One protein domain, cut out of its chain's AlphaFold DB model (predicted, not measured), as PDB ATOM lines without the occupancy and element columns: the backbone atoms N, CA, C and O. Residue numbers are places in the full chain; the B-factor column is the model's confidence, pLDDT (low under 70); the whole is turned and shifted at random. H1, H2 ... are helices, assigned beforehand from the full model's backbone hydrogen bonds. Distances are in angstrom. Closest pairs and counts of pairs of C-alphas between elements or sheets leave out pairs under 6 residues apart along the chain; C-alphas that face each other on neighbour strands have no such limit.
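Overview. This is residues 3 to 44 of the 62 residues of the protein "B12D domain-containing protein" of Cephalotus follicularis (UniProt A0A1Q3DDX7). A drawn-out chain has the short helix H1 at one end and the short helices H2 and H3, one after the other, towards the other end, with the long unnamed stretch 10 to 27 spanning the distance between. No helix touches another, and residues 18 to 44, with H2 and H3, stand free. The printed part has 42 residues with three named helices, H1, H2, H3, and no named strand: all helix. It is extended, a rod of 50 by 21 by 12 A, with a radius of gyration of the C-alphas of 17.8 A.

Along the chain. H1, residues 3 to 9, begins at C-alpha 3 (-80.364, 79.370, 35.287) and is 10.1 A long. H2, residues 28 to 35, is 10.2 A long. H3, residues 38 to 44, is 10.1 A long and ends at C-alpha 44 (-78.122, 55.855, 75.032).

Arrangement. H1 is apart from H2 and H3, and H2 is apart from H3. In H1, H2 and H3 every O i to N i+4 pair is within hydrogen-bond range.

Size, cuts and confidence. The C-alphas of Asn 10 and Phe 42, the two farthest apart, are 50.0 A from each other. The link H1 to H2 is long, 18 residues; H2 to H3 is tight, 2 residues. The printed part has no cut. The model's pLDDT is under 70 at residue 13 and residues 17 to 27.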
ATOM      1  N   LEU A   3     -80.647  80.803  35.261       81.25
ATOM      2  CA  LEU A   3     -80.364  79.370  35.287       81.25
ATOM      3  C   LEU A   3     -81.435  78.583  36.061       81.25
ATOM      4  O   LEU A   3     -81.918  77.563  35.580       81.25
ATOM      5  N   VAL A   4     -81.884  79.104  37.208       79.25
ATOM      6  CA  VAL A   4     -82.964  78.496  38.008       79.25
ATOM      7  C   VAL A   4     -84.283  78.468  37.231       79.25
ATOM      8  O   VAL A   4     -84.986  77.458  37.256       79.25
ATOM      9  N   ARG A   5     -84.605  79.545  36.502       79.75
ATOM     10  CA  ARG A   5     -85.799  79.612  35.649       79.75
ATOM     11  C   ARG A   5     -85.722  78.577  34.527       79.75
ATOM     12  O   ARG A   5     -86.635  77.778  34.397       79.75
ATOM     13  N   ASN A   6     -84.605  78.506  33.803       82.56
ATOM     14  CA  ASN A   6     -84.430  77.542  32.713       82.56
ATOM     15  C   ASN A   6     -84.596  76.086  33.184       82.56
ATOM     16  O   ASN A   6     -85.309  75.325  32.540       82.56
ATOM     17  N   ILE A   7     -84.015  75.720  34.331       81.50
ATOM     18  CA  ILE A   7     -84.102  74.357  34.893       81.50
ATOM     19  C   ILE A   7     -85.508  74.014  35.417       81.50
ATOM     20  O   ILE A   7     -85.863  72.843  35.511       81.50
ATOM     21  N   SER A   8     -86.323  75.007  35.781       77.62
ATOM     22  CA  SER A   8     -87.670  74.776  36.328       77.62
ATOM     23  C   SER A   8     -88.789  74.913  35.294       77.62
ATOM     24  O   SER A   8     -89.817  74.250  35.433       77.62
ATOM     25  N   THR A   9     -88.614  75.733  34.254       79.19
ATOM     26  CA  THR A   9     -89.678  76.044  33.285       79.19
ATOM     27  C   THR A   9     -89.482  75.423  31.905       79.19
ATOM     28  O   THR A   9     -90.474  75.264  31.201       79.19
ATOM     29  N   ASN A  10     -88.253  75.091  31.486       83.50
ATOM     30  CA  ASN A  10     -88.031  74.484  30.169       83.50
ATOM     31  C   ASN A  10     -88.435  72.997  30.198       83.50
ATOM     32  O   ASN A  10     -87.767  72.241  30.899       83.50
ATOM     33  N   PRO A  11     -89.456  72.551  29.439       76.25
ATOM     34  CA  PRO A  11     -89.909  71.157  29.446       76.25
ATOM     35  C   PRO A  11     -88.820  70.142  29.063       76.25
ATOM     36  O   PRO A  11     -88.871  69.016  29.543       76.25
ATOM     37  N   GLU A  12     -87.821  70.536  28.269       73.75
ATOM     38  CA  GLU A  12     -86.739  69.650  27.814       73.75
ATOM     39  C   GLU A  12     -85.684  69.361  28.895       73.75
ATOM     40  O   GLU A  12     -84.988  68.353  28.834       73.75
ATOM     41  N   VAL A  13     -85.553  70.241  29.898       65.62
ATOM     42  CA  VAL A  13     -84.512  70.166  30.950       65.62
ATOM     43  C   VAL A  13     -85.131  70.303  32.350       65.62
ATOM     44  O   VAL A  13     -84.442  70.553  33.343       65.62
ATOM     45  N   ARG A  14     -86.459  70.169  32.452       75.75
ATOM     46  CA  ARG A  14     -87.198  70.418  33.689       75.75
ATOM     47  C   ARG A  14     -86.874  69.358  34.726       75.75
ATOM     48  O   ARG A  14     -87.256  68.201  34.581       75.75
ATOM     49  N   VAL A  15     -86.279  69.771  35.841       71.62
ATOM     50  CA  VAL A  15     -86.127  68.888  37.001       71.62
ATOM     51  C   VAL A  15     -87.425  68.914  37.804       71.62
ATOM     52  O   VAL A  15     -87.637  69.802  38.633       71.62
ATOM     53  N   THR A  16     -88.302  67.936  37.583       72.81
ATOM     54  CA  THR A  16     -89.472  67.737  38.442       72.81
ATOM     55  C   THR A  16     -89.021  67.095  39.758       72.81
ATOM     56  O   THR A  16     -88.257  66.131  39.798       72.81
ATOM     57  N   LYS A  17     -89.419  67.684  40.889       68.44
ATOM     58  CA  LYS A  17     -89.154  67.145  42.238       68.44
ATOM     59  C   LYS A  17     -90.385  66.430  42.793       68.44
ATOM     60  O   LYS A  17     -90.608  66.443  43.999       68.44
ATOM     61  N   GLU A  18     -91.158  65.808  41.909       68.06
ATOM     62  CA  GLU A  18     -92.407  65.097  42.221       68.06
ATOM     63  C   GLU A  18     -92.196  63.987  43.262       68.06
ATOM     64  O   GLU A  18     -93.053  63.761  44.109       68.06
ATOM     65  N   HIS A  19     -91.005  63.386  43.300       56.69
ATOM     66  CA  HIS A  19     -90.643  62.336  44.258       56.69
ATOM     67  C   HIS A  19     -89.826  62.824  45.466       56.69
ATOM     68  O   HIS A  19     -89.250  62.014  46.180       56.69
ATOM     69  N   ARG A  20     -89.740  64.134  45.738       60.88
ATOM     70  CA  ARG A  20     -88.957  64.631  46.892       60.88
ATOM     71  C   ARG A  20     -89.589  64.255  48.241       60.88
ATOM     72  O   ARG A  20     -88.866  64.090  49.217       60.88
ATOM     73  N   THR A  21     -90.913  64.138  48.292       54.97
ATOM     74  CA  THR A  21     -91.680  63.690  49.469       54.97
ATOM     75  C   THR A  21     -92.002  62.202  49.441       54.97
ATOM     76  O   THR A  21     -92.386  61.655  50.474       54.97
ATOM     77  N   ALA A  22     -91.804  61.533  48.300       58.41
ATOM     78  CA  ALA A  22     -91.745  60.082  48.230       58.41
ATOM     79  C   ALA A  22     -90.427  59.650  48.886       58.41
ATOM     80  O   ALA A  22     -89.456  59.323  48.207       58.41
ATOM     81  N   GLY A  23     -90.360  59.748  50.220       56.47
ATOM     82  CA  GLY A  23     -89.284  59.148  50.997       56.47
ATOM     83  C   GLY A  23     -89.085  57.741  50.461       56.47
ATOM     84  O   GLY A  23     -90.078  57.035  50.292       56.47
ATOM     85  N   ILE A  24     -87.851  57.415  50.068       59.41
ATOM     86  CA  ILE A  24     -87.529  56.185  49.342       59.41
ATOM     87  C   ILE A  24     -88.163  55.033  50.118       59.41
ATOM     88  O   ILE A  24     -87.681  54.680  51.195       59.41
ATOM     89  N   LEU A  25     -89.282  54.512  49.605       56.28
ATOM     90  CA  LEU A  25     -90.150  53.614  50.364       56.28
ATOM     91  C   LEU A  25     -89.417  52.311  50.698       56.28
ATOM     92  O   LEU A  25     -89.833  51.595  51.587       56.28
ATOM     93  N   GLU A  26     -88.313  52.030  50.005       57.59
ATOM     94  CA  GLU A  26     -87.480  50.841  50.167       57.59
ATOM     95  C   GLU A  26     -86.209  51.087  50.989       57.59
ATOM     96  O   GLU A  26     -85.476  50.150  51.294       57.59
ATOM     97  N   ASN A  27     -85.936  52.323  51.417       66.88
ATOM     98  CA  ASN A  27     -84.696  52.648  52.120       66.88
ATOM     99  C   ASN A  27     -84.807  52.519  53.646       66.88
ATOM    100  O   ASN A  27     -84.227  53.286  54.423       66.88
ATOM    101  N   PHE A  28     -85.580  51.528  54.088       70.06
ATOM    102  CA  PHE A  28     -85.714  51.193  55.501       70.06
ATOM    103  C   PHE A  28     -84.375  50.785  56.111       70.06
ATOM    104  O   PHE A  28     -84.142  51.051  57.287       70.06
ATOM    105  N   GLU A  29     -83.489  50.166  55.330       76.00
ATOM    106  CA  GLU A  29     -82.172  49.755  55.805       76.00
ATOM    107  C   GLU A  29     -81.279  50.960  56.137       76.00
ATOM    108  O   GLU A  29     -80.696  51.000  57.220       76.00
ATOM    109  N   GLU A  30     -81.205  51.981  55.277       74.88
ATOM    110  CA  GLU A  30     -80.430  53.194  55.570       74.88
ATOM    111  C   GLU A  30     -81.048  53.981  56.735       74.88
ATOM    112  O   GLU A  30     -80.334  54.408  57.647       74.88
ATOM    113  N   GLY A  31     -82.382  54.087  56.790       74.75
ATOM    114  CA  GLY A  31     -83.089  54.683  57.930       74.75
ATOM    115  C   GLY A  31     -82.819  53.946  59.251       74.75
ATOM    116  O   GLY A  31     -82.600  54.568  60.298       74.75
ATOM    117  N   GLN A  32     -82.752  52.613  59.214       75.44
ATOM    118  CA  GLN A  32     -82.341  51.797  60.356       75.44
ATOM    119  C   GLN A  32     -80.875  52.031  60.718       75.44
ATOM    120  O   GLN A  32     -80.579  52.253  61.887       75.44
ATOM    121  N   ARG A  33     -79.957  52.063  59.749       78.12
ATOM    122  CA  ARG A  33     -78.525  52.302  59.995       78.12
ATOM    123  C   ARG A  33     -78.261  53.680  60.615       78.12
ATOM    124  O   ARG A  33     -77.496  53.764  61.576       78.12
ATOM    125  N   TYR A  34     -78.942  54.738  60.163       73.44
ATOM    126  CA  TYR A  34     -78.842  56.065  60.786       73.44
ATOM    127  C   TYR A  34     -79.485  56.121  62.177       73.44
ATOM    128  O   TYR A  34     -78.909  56.691  63.107       73.44
ATOM    129  N   SER A  35     -80.665  55.520  62.359       77.06
ATOM    130  CA  SER A  35     -81.341  55.513  63.667       77.06
ATOM    131  C   SER A  35     -80.597  54.670  64.712       77.06
ATOM    132  O   SER A  35     -80.564  55.032  65.892       77.06
ATOM    133  N   GLN A  36     -79.950  53.589  64.274       80.88
ATOM    134  CA  GLN A  36     -79.206  52.626  65.083       80.88
ATOM    135  C   GLN A  36     -77.685  52.841  65.063       80.88
ATOM    136  O   GLN A  36     -76.939  51.902  65.353       80.88
ATOM    137  N   HIS A  37     -77.219  54.054  64.756       86.00
ATOM    138  CA  HIS A  37     -75.793  54.378  64.715       86.00
ATOM    139  C   HIS A  37     -75.057  53.893  65.982       86.00
ATOM    140  O   HIS A  37     -75.515  54.136  67.103       86.00
ATOM    141  N   GLY A  38     -73.904  53.232  65.821       85.88
ATOM    142  CA  GLY A  38     -73.180  52.570  66.918       85.88
ATOM    143  C   GLY A  38     -72.876  53.496  68.099       85.88
ATOM    144  O   GLY A  38     -73.176  53.160  69.243       85.88
ATOM    145  N   LEU A  39     -72.410  54.719  67.819       85.94
ATOM    146  CA  LEU A  39     -72.204  55.746  68.849       85.94
ATOM    147  C   LEU A  39     -73.500  56.095  69.598       85.94
ATOM    148  O   LEU A  39     -73.495  56.238  70.814       85.94
ATOM    149  N   ARG A  40     -74.634  56.193  68.894       84.56
ATOM    150  CA  ARG A  40     -75.928  56.518  69.506       84.56
ATOM    151  C   ARG A  40     -76.414  55.381  70.406       84.56
ATOM    152  O   ARG A  40     -76.926  55.657  71.485       84.56
ATOM    153  N   LYS A  41     -76.225  54.118  70.002       85.50
ATOM    154  CA  LYS A  41     -76.495  52.949  70.861       85.50
ATOM    155  C   LYS A  41     -75.619  52.958  72.112       85.50
ATOM    156  O   LYS A  41     -76.130  52.741  73.203       85.50
ATOM    157  N   PHE A  42     -74.331  53.259  71.952       85.81
ATOM    158  CA  PHE A  42     -73.373  53.323  73.053       85.81
ATOM    159  C   PHE A  42     -73.696  54.429  74.068       85.81
ATOM    160  O   PHE A  42     -73.623  54.202  75.274       85.81
ATOM    161  N   VAL A  43     -74.083  55.616  73.592       87.00
ATOM    162  CA  VAL A  43     -74.386  56.769  74.454       87.00
ATOM    163  C   VAL A  43     -75.766  56.657  75.116       87.00
ATOM    164  O   VAL A  43     -75.943  57.180  76.209       87.00
ATOM    165  N   ARG A  44     -76.734  55.938  74.526       85.19
ATOM    166  CA  ARG A  44     -78.122  55.855  75.032       85.19
ATOM    167  C   ARG A  44     -78.237  55.414  76.500       85.19
ATOM    168  O   ARG A  44     -79.160  55.853  77.172       85.19
TER     169      ARG A  44